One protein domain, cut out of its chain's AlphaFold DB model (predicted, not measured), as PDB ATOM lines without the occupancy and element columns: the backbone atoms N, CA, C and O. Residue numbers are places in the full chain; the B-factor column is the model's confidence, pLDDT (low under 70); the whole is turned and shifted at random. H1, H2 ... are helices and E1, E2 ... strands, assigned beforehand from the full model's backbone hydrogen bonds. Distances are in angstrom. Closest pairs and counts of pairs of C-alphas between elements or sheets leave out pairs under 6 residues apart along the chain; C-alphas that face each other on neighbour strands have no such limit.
ATOM      1  N   THR A  10      54.703 -10.262 110.922       75.81
ATOM      2  CA  THR A  10      54.703  -9.395 109.736       75.81
ATOM      3  C   THR A  10      53.411  -9.558 108.934       75.81
ATOM      4  O   THR A  10      52.781  -8.567 108.576       75.81
ATOM      5  N   LEU A  11      52.965 -10.798 108.708       76.12
ATOM      6  CA  LEU A  11      51.684 -11.097 108.061       76.12
ATOM      7  C   LEU A  11      50.498 -10.591 108.886       76.12
ATOM      8  O   LEU A  11      49.568 -10.029 108.318       76.12
ATOM      9  N   PHE A  12      50.540 -10.747 110.210       74.00
ATOM     10  CA  PHE A  12      49.486 -10.251 111.093       74.00
ATOM     11  C   PHE A  12      49.400  -8.719 111.055       74.00
ATOM     12  O   PHE A  12      48.311  -8.181 110.905       74.00
ATOM     13  N   CYS A  13      50.543  -8.025 111.078       71.25
ATOM     14  CA  CYS A  13      50.621  -6.570 110.930       71.25
ATOM     15  C   CYS A  13      50.081  -6.102 109.566       71.25
ATOM     16  O   CYS A  13      49.288  -5.167 109.496       71.25
ATOM     17  N   LEU A  14      50.426  -6.795 108.473       73.94
ATOM     18  CA  LEU A  14      49.873  -6.505 107.146       73.94
ATOM     19  C   LEU A  14      48.353  -6.724 107.097       73.94
ATOM     20  O   LEU A  14      47.639  -5.908 106.518       73.94
ATOM     21  N   LEU A  15      47.835  -7.782 107.727       71.81
ATOM     22  CA  LEU A  15      46.393  -8.044 107.808       71.81
ATOM     23  C   LEU A  15      45.655  -6.968 108.619       71.81
ATOM     24  O   LEU A  15      44.623  -6.478 108.166       71.81
ATOM     25  N   THR A  16      46.191  -6.542 109.766       71.50
ATOM     26  CA  THR A  16      45.570  -5.488 110.587       71.50
ATOM     27  C   THR A  16      45.661  -4.109 109.927       71.50
ATOM     28  O   THR A  16      44.688  -3.360 109.901       71.50
ATOM     29  N   CYS A  17      46.797  -3.775 109.307       66.44
ATOM     30  CA  CYS A  17      46.949  -2.503 108.598       66.44
ATOM     31  C   CYS A  17      46.060  -2.437 107.349       66.44
ATOM     32  O   CYS A  17      45.493  -1.388 107.047       66.44
ATOM     33  N   THR A  18      45.901  -3.547 106.622       72.50
ATOM     34  CA  THR A  18      44.996  -3.590 105.463       72.50
ATOM     35  C   THR A  18      43.533  -3.493 105.884       72.50
ATOM     36  O   THR A  18      42.772  -2.813 105.195       72.50
ATOM     37  N   SER A  19      43.129  -4.070 107.025       69.44
ATOM     38  CA  SER A  19      41.759  -3.908 107.529       69.44
ATOM     39  C   SER A  19      41.438  -2.465 107.912       69.44
ATOM     40  O   SER A  19      40.376  -1.971 107.529       69.44
ATOM     41  N   ASP A  20      42.359  -1.761 108.577       72.94
ATOM     42  CA  ASP A  20      42.154  -0.362 108.973       72.94
ATOM     43  C   ASP A  20      42.069   0.564 107.754       72.94
ATOM     44  O   ASP A  20      41.195   1.431 107.680       72.94
ATOM     45  N   VAL A  21      42.924   0.339 106.751       78.62
ATOM     46  CA  VAL A  21      42.891   1.083 105.483       78.62
ATOM     47  C   VAL A  21      41.585   0.819 104.729       78.62
ATOM     48  O   VAL A  21      40.934   1.762 104.279       78.62
ATOM     49  N   VAL A  22      41.151  -0.441 104.623       79.38
ATOM     50  CA  VAL A  22      39.899  -0.809 103.941       79.38
ATOM     51  C   VAL A  22      38.682  -0.229 104.666       79.38
ATOM     52  O   VAL A  22      37.765   0.290 104.021       79.38
ATOM     53  N   GLN A  23      38.665  -0.267 105.999       79.50
ATOM     54  CA  GLN A  23      37.584   0.310 106.796       79.50
ATOM     55  C   GLN A  23      37.571   1.841 106.710       79.50
ATOM     56  O   GLN A  23      36.499   2.436 106.576       79.50
ATOM     57  N   GLY A  24      38.744   2.478 106.734       82.69
ATOM     58  CA  GLY A  24      38.904   3.914 106.520       82.69
ATOM     59  C   GLY A  24      38.353   4.342 105.161       82.69
ATOM     60  O   GLY A  24      37.482   5.212 105.099       82.69
ATOM     61  N   GLN A  25      38.766   3.663 104.089       87.38
ATOM     62  CA  GLN A  25      38.285   3.934 102.735       87.38
ATOM     63  C   GLN A  25      36.766   3.778 102.635       87.38
ATOM     64  O   GLN A  25      36.076   4.673 102.145       87.38
ATOM     65  N   ARG A  26      36.215   2.691 103.190       87.25
ATOM     66  CA  ARG A  26      34.765   2.471 103.242       87.25
ATOM     67  C   ARG A  26      34.031   3.623 103.931       87.25
ATOM     68  O   ARG A  26      32.995   4.054 103.424       87.25
ATOM     69  N   ARG A  27      34.546   4.134 105.056       89.44
ATOM     70  CA  ARG A  27      33.944   5.280 105.762       89.44
ATOM     71  C   ARG A  27      33.959   6.538 104.903       89.44
ATOM     72  O   ARG A  27      32.935   7.211 104.834       89.44
ATOM     73  N   ILE A  28      35.068   6.839 104.224       91.75
ATOM     74  CA  ILE A  28      35.152   8.003 103.327       91.75
ATOM     75  C   ILE A  28      34.114   7.873 102.208       91.75
ATOM     76  O   ILE A  28      33.317   8.782 101.998       91.75
ATOM     77  N   CYS A  29      34.042   6.710 101.564       93.00
ATOM     78  CA  CYS A  29      33.066   6.431 100.515       93.00
ATOM     79  C   CYS A  29      31.615   6.569 101.001       93.00
ATOM     80  O   CYS A  29      30.786   7.195 100.341       93.00
ATOM     81  N   GLN A  30      31.296   6.035 102.184       92.94
ATOM     82  CA  GLN A  30      29.981   6.212 102.806       92.94
ATOM     83  C   GLN A  30      29.678   7.687 103.101       92.94
ATOM     84  O   GLN A  30      28.544   8.124 102.896       92.94
ATOM     85  N   THR A  31      30.668   8.458 103.552       93.75
ATOM     86  CA  THR A  31      30.542   9.905 103.764       93.75
ATOM     87  C   THR A  31      30.268  10.634 102.452       93.75
ATOM     88  O   THR A  31      29.317  11.408 102.403       93.75
ATOM     89  N   SER A  32      30.978  10.324 101.364       95.25
ATOM     90  CA  SER A  32      30.717  10.923 100.047       95.25
ATOM     91  C   SER A  32      29.295  10.652  99.553       95.25
ATOM     92  O   SER A  32      28.610  11.572  99.109       95.25
ATOM     93  N   VAL A  33      28.794   9.419  99.701       95.75
ATOM     94  CA  VAL A  33      27.395   9.093  99.366       95.75
ATOM     95  C   VAL A  33      26.417   9.892 100.241       95.75
ATOM     96  O   VAL A  33      25.449  10.457  99.726       95.75
ATOM     97  N   LYS A  34      26.669   9.998 101.554       96.25
ATOM     98  CA  LYS A  34      25.850  10.821 102.466       96.25
ATOM     99  C   LYS A  34      25.846  12.295 102.063       96.25
ATOM    100  O   LYS A  34      24.784  12.917 102.072       96.25
ATOM    101  N   GLU A  35      26.994  12.852 101.693       96.94
ATOM    102  CA  GLU A  35      27.112  14.244 101.259       96.94
ATOM    103  C   GLU A  35      26.358  14.512  99.957       96.94
ATOM    104  O   GLU A  35      25.694  15.546  99.842       96.94
ATOM    105  N   ILE A  36      26.388  13.577  99.001       97.00
ATOM    106  CA  ILE A  36      25.584  13.660  97.775       97.00
ATOM    107  C   ILE A  36      24.095  13.708  98.135       97.00
ATOM    108  O   ILE A  36      23.388  14.619  97.701       97.00
ATOM    109  N   ILE A  37      23.620  12.792  98.986       97.31
ATOM    110  CA  ILE A  37      22.218  12.754  99.435       97.31
ATOM    111  C   ILE A  37      21.833  14.063 100.138       97.31
ATOM    112  O   ILE A  37      20.782  14.640  99.851       97.31
ATOM    113  N   HIS A  38      22.676  14.551 101.051       96.00
ATOM    114  CA  HIS A  38      22.430  15.785 101.795       96.00
ATOM    115  C   HIS A  38      22.383  17.010 100.872       96.00
ATOM    116  O   HIS A  38      21.477  17.842 100.968       96.00
ATOM    117  N   THR A  39      23.321  17.093  99.932       94.94
ATOM    118  CA  THR A  39      23.388  18.180  98.956       94.94
ATOM    119  C   THR A  39      22.164  18.166  98.043       94.94
ATOM    120  O   THR A  39      21.527  19.207  97.876       94.94
ATOM    121  N   ALA A  40      21.778  16.995  97.524       94.88
ATOM    122  CA  ALA A  40      20.580  16.837  96.704       94.88
ATOM    123  C   ALA A  40      19.322  17.267  97.469       94.88
ATOM    124  O   ALA A  40      18.550  18.078  96.968       94.88
ATOM    125  N   ASN A  41      19.153  16.815  98.716       94.62
ATOM    126  CA  ASN A  41      18.048  17.248  99.578       94.62
ATOM    127  C   ASN A  41      17.988  18.771  99.719       94.62
ATOM    128  O   ASN A  41      16.922  19.369  99.581       94.62
ATOM    129  N   SER A  42      19.132  19.408  99.973       92.94
ATOM    130  CA  SER A  42      19.196  20.860 100.130       92.94
ATOM    131  C   SER A  42      18.797  21.609  98.854       92.94
ATOM    132  O   SER A  42      18.119  22.633  98.943       92.94
ATOM    133  N   LEU A  43      19.213  21.107  97.687       91.88
ATOM    134  CA  LEU A  43      18.917  21.698  96.378       91.88
ATOM    135  C   LEU A  43      17.471  21.458  95.927       91.88
ATOM    136  O   LEU A  43      16.883  22.324  95.295       91.88
ATOM    137  N   ILE A  44      16.869  20.321  96.277       91.19
ATOM    138  CA  ILE A  44      15.469  20.024  95.938       91.19
ATOM    139  C   ILE A  44      14.511  20.918  96.733       91.19
ATOM    140  O   ILE A  44      13.511  21.383  96.194       91.19
ATOM    141  N   VAL A  45      14.810  21.165  98.014       89.31
ATOM    142  CA  VAL A  45      13.946  21.967  98.899       89.31
ATOM    143  C   VAL A  45      14.036  23.460  98.583       89.31
ATOM    144  O   VAL A  45      13.035  24.170  98.643       89.31
ATOM    145  N   LYS A  46      15.235  23.963  98.272       85.69
ATOM    146  CA  LYS A  46      15.460  25.389  98.017       85.69
ATOM    147  C   LYS A  46      15.583  25.617  96.520       85.69
ATOM    148  O   LYS A  46      16.589  25.216  95.950       85.69
ATOM    149  N   LYS A  47      14.626  26.321  95.903       78.00
ATOM    150  CA  LYS A  47      14.801  26.819  94.527       78.00
ATOM    151  C   LYS A  47      16.140  27.560  94.429       78.00
ATOM    152  O   LYS A  47      16.439  28.415  95.260       78.00
ATOM    153  N   PHE A  48      16.944  27.197  93.439       83.25
ATOM    154  CA  PHE A  48      18.280  27.738  93.212       83.25
ATOM    155  C   PHE A  48      18.402  28.223  91.760       83.25
ATOM    156  O   PHE A  48      17.607  27.799  90.912       83.25
ATOM    157  N   PRO A  49      19.361  29.112  91.449       80.69
ATOM    158  CA  PRO A  49      19.623  29.497  90.067       80.69
ATOM    159  C   PRO A  49      19.871  28.235  89.237       80.69
ATOM    160  O   PRO A  49      20.679  27.406  89.639       80.69
ATOM    161  N   CYS A  50      19.163  28.076  88.115       88.75
ATOM    162  CA  CYS A  50      19.230  26.908  87.222       88.75
ATOM    163  C   CYS A  50      18.446  25.656  87.658       88.75
ATOM    164  O   CYS A  50      18.614  24.608  87.042       88.75
ATOM    165  N   PHE A  51      17.548  25.734  88.648       88.06
ATOM    166  CA  PHE A  51      16.724  24.571  89.029       88.06
ATOM    167  C   PHE A  51      15.838  24.026  87.883       88.06
ATOM    168  O   PHE A  51      15.503  22.842  87.888       88.06
ATOM    169  N   GLU A  52      15.500  24.868  86.895       90.56
ATOM    170  CA  GLU A  52      14.753  24.491  85.679       90.56
ATOM    171  C   GLU A  52      15.636  24.197  84.466       90.56
ATOM    172  O   GLU A  52      15.103  23.944  83.392       90.56
ATOM    173  N   MET A  53      16.965  24.233  84.613       94.44
ATOM    174  CA  MET A  53      17.874  23.875  83.526       94.44
ATOM    175  C   MET A  53      17.558  22.461  83.043       94.44
ATOM    176  O   MET A  53      17.401  21.545  83.851       94.44
ATOM    177  N   GLU A  54      17.462  22.298  81.731       96.00
ATOM    178  CA  GLU A  54      17.222  21.003  81.111       96.00
ATOM    179  C   GLU A  54      18.534  20.227  81.016       96.00
ATOM    180  O   GLU A  54      19.573  20.767  80.634       96.00
ATOM    181  N   VAL A  55      18.486  18.957  81.402       95.50
ATOM    182  CA  VAL A  55      19.625  18.041  81.388       95.50
ATOM    183  C   VAL A  55      19.199  16.677  80.840       95.50
ATOM    184  O   VAL A  55      18.027  16.314  80.975       95.50
ATOM    185  N   PRO A  56      20.115  15.892  80.246       95.38
ATOM    186  CA  PRO A  56      19.799  14.545  79.770       95.38
ATOM    187  C   PRO A  56      19.288  13.613  80.888       95.38
ATOM    188  O   PRO A  56      19.823  13.600  82.001       95.38
ATOM    189  N   ASP A  57      18.264  12.806  80.596       95.00
ATOM    190  CA  ASP A  57      17.673  11.827  81.524       95.00
ATOM    191  C   ASP A  57      18.450  10.501  81.517       95.00
ATOM    192  O   ASP A  57      18.029   9.513  80.923       95.00
ATOM    193  N   ILE A  58      19.577  10.465  82.230       93.81
ATOM    194  CA  ILE A  58      20.463   9.285  82.340       93.81
ATOM    195  C   ILE A  58      19.879   8.117  83.161       93.81
ATOM    196  O   ILE A  58      20.569   7.131  83.415       93.81
ATOM    197  N   PHE A  59      18.653   8.259  83.673       91.62
ATOM    198  CA  PHE A  59      18.024   7.295  84.582       91.62
ATOM    199  C   PHE A  59      17.026   6.367  83.889       91.62
ATOM    200  O   PHE A  59      16.444   5.511  84.554       91.62
ATOM    201  N   GLU A  60      16.771   6.550  82.593       79.75
ATOM    202  CA  GLU A  60      15.957   5.597  81.844       79.75
ATOM    203  C   GLU A  60      16.713   4.290  81.599       79.75
ATOM    204  O   GLU A  60      17.929   4.284  81.383       79.75
ATOM    205  N   ASP A  61      15.972   3.177  81.608       61.62
ATOM    206  CA  ASP A  61      16.491   1.848  81.296       61.62
ATOM    207  C   ASP A  61      17.017   1.830  79.861       61.62
ATOM    208  O   ASP A  61      16.304   1.543  78.896       61.62
ATOM    209  N   THR A  62      18.304   2.126  79.708       52.62
ATOM    210  CA  THR A  62      18.947   2.097  78.406       52.62
ATOM    211  C   THR A  62      19.282   0.643  78.088       52.62
ATOM    212  O   THR A  62      20.426   0.211  78.172       52.62
ATOM    213  N   LYS A  63      18.271  -0.141  77.692       50.00
ATOM    214  CA  LYS A  63      18.454  -1.505  77.157       50.00
ATOM    215  C   LYS A  63      19.382  -1.553  75.928       50.00
ATOM    216  O   LYS A  63      19.801  -2.639  75.542       50.00
ATOM    217  N   ASN A  64      19.723  -0.397  75.344       45.56
ATOM    218  CA  ASN A  64      20.352  -0.284  74.029       45.56
ATOM    219  C   ASN A  64      21.675   0.508  74.004       45.56
ATOM    220  O   ASN A  64      22.190   0.736  72.910       45.56
ATOM    221  N   SER A  65      22.247   0.959  75.132       47.50
ATOM    222  CA  SER A  65      23.544   1.645  75.049       47.50
ATOM    223  C   SER A  65      24.658   0.620  74.901       47.50
ATOM    224  O   SER A  65      24.971  -0.133  75.817       47.50
ATOM    225  N   SER A  66      25.299   0.639  73.738       47.06
ATOM    226  CA  SER A  66      26.590   0.020  73.428       47.06
ATOM    227  C   SER A  66      27.753   0.675  74.192       47.06
ATOM    228  O   SER A  66      28.879   0.747  73.699       47.06
ATOM    229  N   THR A  67      27.493   1.187  75.397       52.06
ATOM    230  CA  THR A  67      28.532   1.686  76.286       52.06
ATOM    231  C   THR A  67      29.347   0.500  76.793       52.06
ATOM    232  O   THR A  67      28.776  -0.539  77.144       52.06
ATOM    233  N   PRO A  68      30.688   0.604  76.821       53.03
ATOM    234  CA  PRO A  68      31.506  -0.379  77.512       53.03
ATOM    235  C   PRO A  68      30.955  -0.528  78.929       53.03
ATOM    236  O   PRO A  68      30.769   0.476  79.613       53.03
ATOM    237  N   LYS A  69      30.647  -1.755  79.361       56.91
ATOM    238  CA  LYS A  69      30.195  -2.001  80.735       56.91
ATOM    239  C   LYS A  69      31.323  -1.589  81.676       56.91
ATOM    240  O   LYS A  69      32.308  -2.313  81.807       56.91
ATOM    241  N   LEU A  70      31.190  -0.413  82.277       62.84
ATOM    242  CA  LEU A  70      32.125   0.092  83.269       62.84
ATOM    243  C   LEU A  70      32.111  -0.837  84.487       62.84
ATOM    244  O   LEU A  70      31.045  -1.192  84.987       62.84
ATOM    245  N   SER A  71      33.295  -1.222  84.966       63.75
ATOM    246  CA  SER A  71      33.428  -2.132  86.100       63.75
ATOM    247  C   SER A  71      33.632  -1.358  87.409       63.75
ATOM    248  O   SER A  71      34.594  -0.595  87.513       63.75
ATOM    249  N   PRO A  72      32.826  -1.614  88.461       64.38
ATOM    250  CA  PRO A  72      33.030  -1.065  89.801       64.38
ATOM    251  C   PRO A  72      34.394  -1.394  90.419       64.38
ATOM    252  O   PRO A  72      34.766  -0.790  91.419       64.38
ATOM    253  N   VAL A  73      35.147  -2.346  89.855       62.53
ATOM    254  CA  VAL A  73      36.502  -2.700  90.314       62.53
ATOM    255  C   VAL A  73      37.476  -1.522  90.173       62.53
ATOM    256  O   VAL A  73      38.428  -1.426  90.938       62.53
ATOM    257  N   GLU A  74      37.212  -0.595  89.250       66.50
ATOM    258  CA  GLU A  74      38.038   0.602  89.019       66.50
ATOM    259  C   GLU A  74      37.657   1.786  89.931       66.50
ATOM    260  O   GLU A  74      38.322   2.823  89.938       66.50
ATOM    261  N   SER A  75      36.593   1.627  90.728       75.06
ATOM    262  CA  SER A  75      36.148   2.598  91.726       75.06
ATOM    263  C   SER A  75      37.164   2.724  92.862       75.06
ATOM    264  O   SER A  75      37.641   1.721  93.396       75.06
ATOM    265  N   SER A  76      37.383   3.949  93.351       76.06
ATOM    266  CA  SER A  76      38.070   4.160  94.638       76.06
ATOM    267  C   SER A  76      37.276   3.582  95.827       76.06
ATOM    268  O   SER A  76      37.812   3.407  96.920       76.06
ATOM    269  N   CYS A  77      35.999   3.267  95.607       87.38
ATOM    270  CA  CYS A  77      35.009   2.851  96.587       87.38
ATOM    271  C   CYS A  77      34.457   1.452  96.306       87.38
ATOM    272  O   CYS A  77      33.277   1.186  96.545       87.38
ATOM    273  N   SER A  78      35.317   0.538  95.855       81.25
ATOM    274  CA  SER A  78      34.983  -0.872  95.600       81.25
ATOM    275  C   SER A  78      34.387  -1.611  96.811       81.25
ATOM    276  O   SER A  78      33.788  -2.674  96.655       81.25
ATOM    277  N   GLN A  79      34.496  -1.051  98.024       84.19
ATOM    278  CA  GLN A  79      33.865  -1.578  99.240       84.19
ATOM    279  C   GLN A  79      32.359  -1.270  99.334       84.19
ATOM    280  O   GLN A  79      31.665  -1.882 100.151       84.19
ATOM    281  N   LEU A  80      31.845  -0.317  98.549       86.06
ATOM    282  CA  LEU A  80      30.413  -0.033  98.464       86.06
ATOM    283  C   LEU A  80      29.705  -1.085  97.602       86.06
ATOM    284  O   LEU A  80      30.224  -1.561  96.595       86.06
ATOM    285  N   VAL A  81      28.471  -1.417  97.975       87.88
ATOM    286  CA  VAL A  81      27.633  -2.358  97.225       87.88
ATOM    287  C   VAL A  81      26.934  -1.603  96.093       87.88
ATOM    288  O   VAL A  81      25.811  -1.117  96.251       87.88
ATOM    289  N   MET A  82      27.610  -1.507  94.947       87.56
ATOM    290  CA  MET A  82      27.079  -0.934  93.707       87.56
ATOM    291  C   MET A  82      26.897  -2.017  92.642       87.56
ATOM    292  O   MET A  82      27.757  -2.875  92.454       87.56
ATOM    293  N   THR A  83      25.776  -1.979  91.925       88.00
ATOM    294  CA  THR A  83      25.640  -2.738  90.673       88.00
ATOM    295  C   THR A  83      26.408  -2.041  89.544       88.00
ATOM    296  O   THR A  83      26.709  -0.853  89.646       88.00
ATOM    297  N   MET A  84      26.675  -2.754  88.445       84.31
ATOM    298  CA  MET A  84      27.239  -2.162  87.218       84.31
ATOM    299  C   MET A  84      26.434  -0.932  86.769       84.31
ATOM    300  O   MET A  84      27.004   0.105  86.456       84.31
ATOM    301  N   ASN A  85      25.101  -1.027  86.839       86.94
ATOM    302  CA  ASN A  85      24.207   0.069  86.484       86.94
ATOM    303  C   ASN A  85      24.307   1.245  87.465       86.94
ATOM    304  O   ASN A  85      24.355   2.385  87.032       86.94
ATOM    305  N   ASP A  86      24.383   0.984  88.778       90.06
ATOM    306  CA  ASP A  86      24.552   2.057  89.769       90.06
ATOM    307  C   ASP A  86      25.863   2.831  89.496       90.06
ATOM    308  O   ASP A  86      25.860   4.060  89.482       90.06
ATOM    309  N   PHE A  87      26.968   2.125  89.216       88.38
ATOM    310  CA  PHE A  87      28.265   2.735  88.893       88.38
ATOM    311  C   PHE A  87      28.225   3.542  87.587       88.38
ATOM    312  O   PHE A  87      28.657   4.696  87.559       88.38
ATOM    313  N   GLU A  88      27.646   2.976  86.525       88.81
ATOM    314  CA  GLU A  88      27.469   3.660  85.242       88.81
ATOM    315  C   GLU A  88      26.604   4.921  85.382       88.81
ATOM    316  O   GLU A  88      26.988   5.983  84.891       88.81
ATOM    317  N   THR A  89      25.494   4.851  86.127       92.56
ATOM    318  CA  THR A  89      24.654   6.016  86.435       92.56
ATOM    319  C   THR A  89      25.440   7.099  87.176       92.56
ATOM    320  O   THR A  89      25.355   8.269  86.800       92.56
ATOM    321  N   LEU A  90      26.223   6.755  88.208       93.50
ATOM    322  CA  LEU A  90      27.031   7.749  88.929       93.50
ATOM    323  C   LEU A  90      28.087   8.391  88.023       93.50
ATOM    324  O   LEU A  90      28.322   9.594  88.119       93.50
ATOM    325  N   CYS A  91      28.694   7.620  87.122       92.62
ATOM    326  CA  CYS A  91      29.682   8.150  86.192       92.62
ATOM    327  C   CYS A  91      29.052   9.065  85.135       92.62
ATOM    328  O   CYS A  91      29.544  10.166  84.901       92.62
ATOM    329  N   ARG A  92      27.915   8.682  84.542       93.94
ATOM    330  CA  ARG A  92      27.156   9.573  83.646       93.94
ATOM    331  C   ARG A  92      26.690  10.837  84.372       93.94
ATOM    332  O   ARG A  92      26.709  11.922  83.794       93.94
ATOM    333  N   ALA A  93      26.360  10.735  85.662       95.62
ATOM    334  CA  ALA A  93      26.015  11.896  86.475       95.62
ATOM    335  C   ALA A  93      27.187  12.875  86.651       95.62
ATOM    336  O   ALA A  93      26.947  14.081  86.690       95.62
ATOM    337  N   VAL A  94      28.440  12.397  86.705       95.38
ATOM    338  CA  VAL A  94      29.633  13.267  86.670       95.38
ATOM    339  C   VAL A  94      29.632  14.105  85.394       95.38
ATOM    340  O   VAL A  94      29.742  15.324  85.487       95.38
ATOM    341  N   THR A  95      29.435  13.482  84.227       94.69
ATOM    342  CA  THR A  95      29.402  14.180  82.932       94.69
ATOM    343  C   THR A  95      28.304  15.247  82.886       94.69
ATOM    344  O   THR A  95      28.572  16.397  82.534       94.69
ATOM    345  N   VAL A  96      27.078  14.905  83.298       95.06
ATOM    346  CA  VAL A  96      25.955  15.861  83.310       95.06
ATOM    347  C   VAL A  96      26.229  17.019  84.274       95.06
ATOM    348  O   VAL A  96      26.072  18.183  83.912       95.06
ATOM    349  N   LEU A  97      26.688  16.739  85.499       94.75
ATOM    350  CA  LEU A  97      26.946  17.794  86.482       94.75
ATOM    351  C   LEU A  97      28.169  18.656  86.145       94.75
ATOM    352  O   LEU A  97      28.207  19.811  86.564       94.75
ATOM    353  N   GLN A  98      29.137  18.148  85.376       94.00
ATOM    354  CA  GLN A  98      30.217  18.959  84.800       94.00
ATOM    355  C   GLN A  98      29.680  19.981  83.793       94.00
ATOM    356  O   GLN A  98      30.065  21.147  83.837       94.00
ATOM    357  N   GLN A  99      28.759  19.575  82.917       92.62
ATOM    358  CA  GLN A  99      28.116  20.497  81.972       92.62
ATOM    359  C   GLN A  99      27.283  21.552  82.708       92.62
ATOM    360  O   GLN A  99      27.356  22.747  82.408       92.62
ATOM    361  N   VAL A 100      26.537  21.127  83.731       93.31
ATOM    362  CA  VAL A 100      25.768  22.044  84.579       93.31
ATOM    363  C   VAL A 100      26.692  23.016  85.301       93.31
ATOM    364  O   VAL A 100      26.399  24.204  85.314       93.31
ATOM    365  N   SER A 101      27.816  22.568  85.871       91.75
ATOM    366  CA  SER A 101      28.721  23.453  86.613       91.75
ATOM    367  C   SER A 101      29.428  24.479  85.724       91.75
ATOM    368  O   SER A 101      29.690  25.590  86.192       91.75
ATOM    369  N   SER A 102      29.675  24.150  84.448       91.00
ATOM    370  CA  SER A 102      30.188  25.112  83.464       91.00
ATOM    371  C   SER A 102      29.167  26.179  83.071       91.00
ATOM    372  O   SER A 102      29.540  27.330  82.870       91.00
ATOM    373  N   SER A 103      27.884  25.819  83.006       90.00
ATOM    374  CA  SER A 103      26.803  26.733  82.605       90.00
ATOM    375  C   SER A 103      26.178  27.473  83.792       90.00
ATOM    376  O   SER A 103      25.578  28.532  83.635       90.00
ATOM    377  N   CYS A 104      26.292  26.904  84.990       88.44
ATOM    378  CA  CYS A 104      25.671  27.375  86.213       88.44
ATOM    379  C   CYS A 104      26.568  27.105  87.423       88.44
ATOM    380  O   CYS A 104      26.574  26.022  88.019       88.44
ATOM    381  N   THR A 105      27.331  28.121  87.822       87.38
ATOM    382  CA  THR A 105      28.278  27.995  88.928       87.38
ATOM    383  C   THR A 105      27.559  28.021  90.274       87.38
ATOM    384  O   THR A 105      27.331  29.076  90.866       87.38
ATOM    385  N   LEU A 106      27.236  26.837  90.796       90.56
ATOM    386  CA  LEU A 106      26.683  26.670  92.138       90.56
ATOM    387  C   LEU A 106      27.649  25.864  93.026       90.56
ATOM    388  O   LEU A 106      27.897  24.690  92.737       90.56
ATOM    389  N   PRO A 107      28.142  26.416  94.156       91.50
ATOM    390  CA  PRO A 107      29.108  25.729  95.021       91.50
ATOM    391  C   PRO A 107      28.659  24.336  95.483       91.50
ATOM    392  O   PRO A 107      29.462  23.411  95.570       91.50
ATOM    393  N   LYS A 108      27.355  24.163  95.723       92.12
ATOM    394  CA  LYS A 108      26.767  22.872  96.106       92.12
ATOM    395  C   LYS A 108      26.877  21.820  95.000       92.12
ATOM    396  O   LYS A 108      27.206  20.678  95.297       92.12
ATOM    397  N   ILE A 109      26.661  22.202  93.738       92.81
ATOM    398  CA  ILE A 109      26.825  21.291  92.594       92.81
ATOM    399  C   ILE A 109      28.296  20.898  92.455       92.81
ATOM    400  O   ILE A 109      28.590  19.718  92.297       92.81
ATOM    401  N   ASN A 110      29.222  21.843  92.633       92.38
ATOM    402  CA  ASN A 110      30.658  21.545  92.618       92.38
ATOM    403  C   ASN A 110      31.068  20.567  93.730       92.38
ATOM    404  O   ASN A 110      31.872  19.669  93.489       92.38
ATOM    405  N   ASN A 111      30.502  20.699  94.934       92.88
ATOM    406  CA  ASN A 111      30.759  19.750  96.017       92.88
ATOM    407  C   ASN A 111      30.210  18.349  95.705       92.88
ATOM    408  O   ASN A 111      30.888  17.345  95.925       92.88
ATOM    409  N   MET A 112      28.994  18.269  95.158       94.88
ATOM    410  CA  MET A 112      28.406  17.002  94.720       94.88
ATOM    411  C   MET A 112      29.241  16.352  93.613       94.88
ATOM    412  O   MET A 112      29.511  15.157  93.676       94.88
ATOM    413  N   LEU A 113      29.695  17.144  92.642       94.19
ATOM    414  CA  LEU A 113      30.544  16.688  91.549       94.19
ATOM    415  C   LEU A 113      31.863  16.097  92.068       94.19
ATOM    416  O   LEU A 113      32.243  15.011  91.643       94.19
ATOM    417  N   ARG A 114      32.527  16.757  93.026       93.81
ATOM    418  CA  ARG A 114      33.748  16.231  93.665       93.81
ATOM    419  C   ARG A 114      33.506  14.889  94.351       93.81
ATOM    420  O   ARG A 114      34.292  13.966  94.165       93.81
ATOM    421  N   ASN A 115      32.411  14.773  95.101       95.06
ATOM    422  CA  ASN A 115      32.049  13.526  95.767       95.06
ATOM    423  C   ASN A 115      31.755  12.404  94.768       95.06
ATOM    424  O   ASN A 115      32.229  11.289  94.952       95.06
ATOM    425  N   LEU A 116      31.027  12.691  93.687       94.62
ATOM    426  CA  LEU A 116      30.792  11.709  92.632       94.62
ATOM    427  C   LEU A 116      32.102  11.284  91.977       94.62
ATOM    428  O   LEU A 116      32.380  10.094  91.929       94.62
ATOM    429  N   MET A 117      32.938  12.235  91.551       92.44
ATOM    430  CA  MET A 117      34.249  11.946  90.962       92.44
ATOM    431  C   MET A 117      35.113  11.077  91.876       92.44
ATOM    432  O   MET A 117      35.773  10.168  91.385       92.44
ATOM    433  N   TYR A 118      35.070  11.314  93.190       91.75
ATOM    434  CA  TYR A 118      35.730  10.451  94.163       91.75
ATOM    435  C   TYR A 118      35.176   9.022  94.106       91.75
ATOM    436  O   TYR A 118      35.952   8.088  93.939       91.75
ATOM    437  N   LEU A 119      33.850   8.847  94.167       91.25
ATOM    438  CA  LEU A 119      33.208   7.527  94.145       91.25
ATOM    439  C   LEU A 119      33.519   6.730  92.874       91.25
ATOM    440  O   LEU A 119      33.843   5.547  92.957       91.25
ATOM    441  N   VAL A 120      33.399   7.342  91.697       89.94
ATOM    442  CA  VAL A 120      33.567   6.621  90.423       89.94
ATOM    443  C   VAL A 120      35.018   6.548  89.969       89.94
ATOM    444  O   VAL A 120      35.364   5.614  89.256       89.94
ATOM    445  N   ASN A 121      35.867   7.499  90.375       87.12
ATOM    446  CA  ASN A 121      37.240   7.649  89.878       87.12
ATOM    447  C   ASN A 121      37.327   7.689  88.333       87.12
ATOM    448  O   ASN A 121      38.351   7.374  87.732       87.12
ATOM    449  N   GLN A 122      36.229   8.076  87.680       79.56
ATOM    450  CA  GLN A 122      36.097   8.191  86.233       79.56
ATOM    451  C   GLN A 122      35.336   9.467  85.893       79.56
ATOM    452  O   GLN A 122      34.376   9.843  86.566       79.56
ATOM    453  N   THR A 123      35.790  10.146  84.842       74.56
ATOM    454  CA  THR A 123      35.263  11.454  84.422       74.56
ATOM    455  C   THR A 123      34.735  11.465  82.996       74.56
ATOM    456  O   THR A 123      34.168  12.464  82.570       74.56
ATOM    457  N   LYS A 124      34.927  10.380  82.241       80.56
ATOM    458  CA  LYS A 124      34.552  10.284  80.829       80.56
ATOM    459  C   LYS A 124      33.518   9.189  80.642       80.56
ATOM    460  O   LYS A 124      33.842   8.097  80.187       80.56
ATOM    461  N   CYS A 125      32.278   9.509  80.984       86.69
ATOM    462  CA  CYS A 125      31.145   8.648  80.692       86.69
ATOM    463  C   CYS A 125      30.285   9.269  79.597       86.69
ATOM    464  O   CYS A 125      29.781  10.377  79.801       86.69
ATOM    465  N   PRO A 126      30.151   8.611  78.432       86.12
ATOM    466  CA  PRO A 126      29.339   9.133  77.344       86.12
ATOM    467  C   PRO A 126      27.873   9.221  77.779       86.12
ATOM    468  O   PRO A 126      27.350   8.313  78.425       86.12
ATOM    469  N   VAL A 127      27.242  10.332  77.413       89.94
ATOM    470  CA  VAL A 127      25.832  10.645  77.655       89.94
ATOM    471  C   VAL A 127      25.236  10.919  76.280       89.94
ATOM    472  O   VAL A 127      25.613  11.890  75.628       89.94
ATOM    473  N   ASN A 128      24.378  10.014  75.818       86.06
ATOM    474  CA  ASN A 128      23.784  10.013  74.475       86.06
ATOM    475  C   ASN A 128      22.247  10.075  74.534       86.06
ATOM    476  O   ASN A 128      21.564   9.857  73.534       86.06
ATOM    477  N   GLU A 129      21.697  10.304  75.720       87.25
ATOM    478  CA  GLU A 129      20.274  10.336  75.991       87.25
ATOM    479  C   GLU A 129      19.634  11.548  75.310       87.25
ATOM    480  O   GLU A 129      20.046  12.691  75.500       87.25
ATOM    481  N   THR A 130      18.607  11.286  74.504       86.31
ATOM    482  CA  THR A 130      17.840  12.320  73.793       86.31
ATOM    483  C   THR A 130      16.731  12.908  74.650       86.31
ATOM    484  O   THR A 130      16.291  14.035  74.422       86.31
ATOM    485  N   LYS A 131      16.260  12.146  75.640       93.00
ATOM    486  CA  LYS A 131      15.264  12.608  76.594       93.00
ATOM    487  C   LYS A 131      15.901  13.594  77.567       93.00
ATOM    488  O   LYS A 131      16.958  13.323  78.133       93.00
ATOM    489  N   ILE A 132      15.207  14.701  77.799       93.94
ATOM    490  CA  ILE A 132      15.605  15.755  78.731       93.94
ATOM    491  C   ILE A 132      14.654  15.804  79.930       93.94
ATOM    492  O   ILE A 132      13.464  15.507  79.817       93.94
ATOM    493  N   ILE A 133      15.189  16.177  81.087       95.62
ATOM    494  CA  ILE A 133      14.453  16.429  82.329       95.62
ATOM    495  C   ILE A 133      14.963  17.713  82.977       95.62
ATOM    496  O   ILE A 133      16.063  18.177  82.679       95.62
ATOM    497  N   LYS A 134      14.192  18.281  83.909       95.50
ATOM    498  CA  LYS A 134      14.678  19.406  84.714       95.50
ATOM    499  C   LYS A 134      15.783  18.943  85.663       95.50
ATOM    500  O   LYS A 134      15.725  17.842  86.218       95.50
ATOM    501  N   LEU A 135      16.748  19.819  85.936       95.12
ATOM    502  CA  LEU A 135      17.835  19.574  86.885       95.12
ATOM    503  C   LEU A 135      17.309  19.192  88.276       95.12
ATOM    504  O   LEU A 135      17.891  18.348  88.953       95.12
ATOM    505  N   GLN A 136      16.186  19.770  88.706       93.62
ATOM    506  CA  GLN A 136      15.532  19.375  89.954       93.62
ATOM    507  C   GLN A 136      15.143  17.886  89.970       93.62
ATOM    508  O   GLN A 136      15.434  17.184  90.943       93.62
ATOM    509  N   ASP A 137      14.523  17.395  88.896       94.88
ATOM    510  CA  ASP A 137      14.112  15.994  88.776       94.88
ATOM    511  C   ASP A 137      15.332  15.078  88.683       94.88
ATOM    512  O   ASP A 137      15.377  14.027  89.327       94.88
ATOM    513  N   PHE A 138      16.366  15.521  87.962       96.19
ATOM    514  CA  PHE A 138      17.651  14.833  87.889       96.19
ATOM    515  C   PHE A 138      18.261  14.634  89.283       96.19
ATOM    516  O   PHE A 138      18.613  13.515  89.657       96.19
ATOM    517  N   LEU A 139      18.333  15.694  90.096       95.69
ATOM    518  CA  LEU A 139      18.863  15.627  91.463       95.69
ATOM    519  C   LEU A 139      18.010  14.726  92.370       95.69
ATOM    520  O   LEU A 139      18.551  14.025  93.228       95.69
ATOM    521  N   SER A 140      16.691  14.709  92.165       95.75
ATOM    522  CA  SER A 140      15.763  13.830  92.889       95.75
ATOM    523  C   SER A 140      16.000  12.348  92.576       95.75
ATOM    524  O   SER A 140      16.113  11.512  93.483       95.75
ATOM    525  N   LYS A 141      16.175  12.008  91.294       96.94
ATOM    526  CA  LYS A 141      16.516  10.644  90.871       96.94
ATOM    527  C   LYS A 141      17.919  10.242  91.342       96.94
ATOM    528  O   LYS A 141      18.083   9.162  91.913       96.94
ATOM    529  N   LEU A 142      18.907  11.135  91.228       96.81
ATOM    530  CA  LEU A 142      20.278  10.896  91.696       96.81
ATOM    531  C   LEU A 142      20.333  10.616  93.202       96.81
ATOM    532  O   LEU A 142      21.032   9.700  93.647       96.81
ATOM    533  N   LYS A 143      19.567  11.372  93.994       97.12
ATOM    534  CA  LYS A 143      19.404  11.125  95.431       97.12
ATOM    535  C   LYS A 143      18.914   9.702  95.689       97.12
ATOM    536  O   LYS A 143      19.490   9.019  96.532       97.12
ATOM    537  N   THR A 144      17.891   9.252  94.966       96.56
ATOM    538  CA  THR A 144      17.303   7.911  95.132       96.56
ATOM    539  C   THR A 144      18.332   6.807  94.870       96.56
ATOM    540  O   THR A 144      18.458   5.875  95.668       96.56
ATOM    541  N   VAL A 145      19.133   6.940  93.807       95.50
ATOM    542  CA  VAL A 145      20.233   6.006  93.502       95.50
ATOM    543  C   VAL A 145      21.237   5.950  94.657       95.50
ATOM    544  O   VAL A 145      21.565   4.872  95.153       95.50
ATOM    545  N   ASN A 146      21.668   7.107  95.160       95.50
ATOM    546  CA  ASN A 146      22.637   7.177  96.253       95.50
ATOM    547  C   ASN A 146      22.077   6.643  97.581       95.50
ATOM    548  O   ASN A 146      22.793   5.968  98.318       95.50
ATOM    549  N   GLN A 147      20.791   6.859  97.874       96.19
ATOM    550  CA  GLN A 147      20.130   6.264  99.041       96.19
ATOM    551  C   GLN A 147      20.123   4.735  98.967       96.19
ATOM    552  O   GLN A 147      20.437   4.071  99.952       96.19
ATOM    553  N   LYS A 148      19.834   4.166  97.791       94.38
ATOM    554  CA  LYS A 148      19.877   2.715  97.566       94.38
ATOM    555  C   LYS A 148      21.282   2.147  97.791       94.38
ATOM    556  O   LYS A 148      21.416   1.130  98.473       94.38
ATOM    557  N   ILE A 149      22.319   2.801  97.260       92.69
ATOM    558  CA  ILE A 149      23.727   2.416  97.475       92.69
ATOM    559  C   ILE A 149      24.079   2.485  98.965       92.69
ATOM    560  O   ILE A 149      24.666   1.546  99.511       92.69
ATOM    561  N   PHE A 150      23.693   3.575  99.634       93.50
ATOM    562  CA  PHE A 150      23.973   3.793 101.049       93.50
ATOM    563  C   PHE A 150      23.339   2.716 101.934       93.50
ATOM    564  O   PHE A 150      24.037   2.101 102.743       93.50
ATOM    565  N   SER A 151      22.047   2.435 101.742       92.69
ATOM    566  CA  SER A 151      21.328   1.410 102.503       92.69
ATOM    567  C   SER A 151      21.988   0.043 102.335       92.69
ATOM    568  O   SER A 151      22.361  -0.572 103.325       92.69
ATOM    569  N   LYS A 152      22.249  -0.400 101.097       90.19
ATOM    570  CA  LYS A 152      22.899  -1.701 100.833       90.19
ATOM    571  C   LYS A 152      24.291  -1.825 101.457       90.19
ATOM    572  O   LYS A 152      24.680  -2.907 101.881       90.19
ATOM    573  N   SER A 153      25.038  -0.727 101.506       84.31
ATOM    574  CA  SER A 153      26.420  -0.709 101.998       84.31
ATOM    575  C   SER A 153      26.529  -0.556 103.520       84.31
ATOM    576  O   SER A 153      27.630  -0.667 104.065       84.31
ATOM    577  N   SER A 154      25.418  -0.278 104.212       75.50
ATOM    578  CA  SER A 154      25.382  -0.075 105.668       75.50
ATOM    579  C   SER A 154      25.114  -1.364 106.456       75.50
ATOM    580  O   SER A 154      25.512  -1.442 107.605       75.50
ATOM    581  N   PHE A 155      24.535  -2.403 105.842       59.97
ATOM    582  CA  PHE A 155      24.195  -3.677 106.512       59.97
ATOM    583  C   PHE A 155      25.330  -4.714 106.565       59.97
ATOM    584  O   PHE A 155      25.093  -5.877 106.876       59.97
ATOM    585  N   ARG A 156      26.557  -4.329 106.211       52.78
ATOM    586  CA  ARG A 156      27.724  -5.223 106.212       52.78
ATOM    587  C   ARG A 156      28.599  -4.879 107.418       52.78
ATOM    588  O   ARG A 156      29.640  -4.253 107.235       52.78
TER     589      ARG A 156
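AT A GLANCE: This is residues 10 to 156 of the 157 residues of the protein "B-cell stimulatory factor 1" of Macropus eugenii (UniProt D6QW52). What does the model look like? It is a compact bundle of four helices in a ring, H1 beside H3, H3 beside H2, H2 beside H4 and H4 beside H1, with a small two-stranded ribbon, E1 and E2, at one end. The long H1 sticks out past the other end with its residues 10 to 21. What is it made of? The printed part has 147 residues, with H1, E1, H2, H3, E2 and H4 in that order; the class is mostly helix, and the sheet, E1 then E2, is antiparallel. How large is it? It is compact, with a radius of gyration of the C-alphas of 16.2 A, and elongated, spanning 57 by 36 by 26 A.

HOW THE PARTS SIT: What does H1, residues 10 to 45, touch? With its residues 29 to 43 alone it touches H3, residues 107 to 120, opposite ways at a tilt of 36 degrees, only just steep; the closest C-alphas, of Ser 32 and Asn 115, are 5.2 A apart. With its residues 30 to 44 alone it touches H4, residues 135 to 154, opposite ways at a shallow tilt of 30 degrees, closest at the C-alphas of Ile 37 and Lys 143, 5.2 A. How does H2, residues 84 to 103, sit? It forms a helical hairpin with H3, at a shallow tilt of 31 degrees, the closest C-alphas, of Cys 91 and Val 120, being 5.9 A apart. Its residues 86 to 93 alone touch H4, closest at the C-alphas of Asp 86 and Val 145, 6.9 A; H1 and H2 are apart, as are H3 and H4. What do the backbones show? E1, residues 54 to 56, and E2, residues 132 to 134, are antiparallel, with N 55 and O 133 within hydrogen-bond range at 2.8 A. In H1, H2, H3 and H4 every O i to N i+4 pair is within hydrogen-bond range.

IN THESE COORDINATES: Where does H1 run? It goes from C-alpha 10 at (54.703, -9.395, 109.736) to C-alpha 45 at (13.946, 21.967, 98.899), 52.6 A. How long are the others? E1 and E2 are each 7.1 A, H2 is 29.3 A, H3 is 20.2 A and H4 is 28.2 A, ending at C-alpha 154 at (25.382, -0.075, 105.668).

THE WHOLE: How far does it reach? The two C-alphas farthest apart, of Thr 10 and Glu 52, are 57.6 A apart. Are there cuts or long links? The printed part has no cut, and the links E1 to H2 and H3 to E2 are long. Where is confidence low? The pLDDT is under 70 at residues 17, 19, 61 to 74 and 155 to 156.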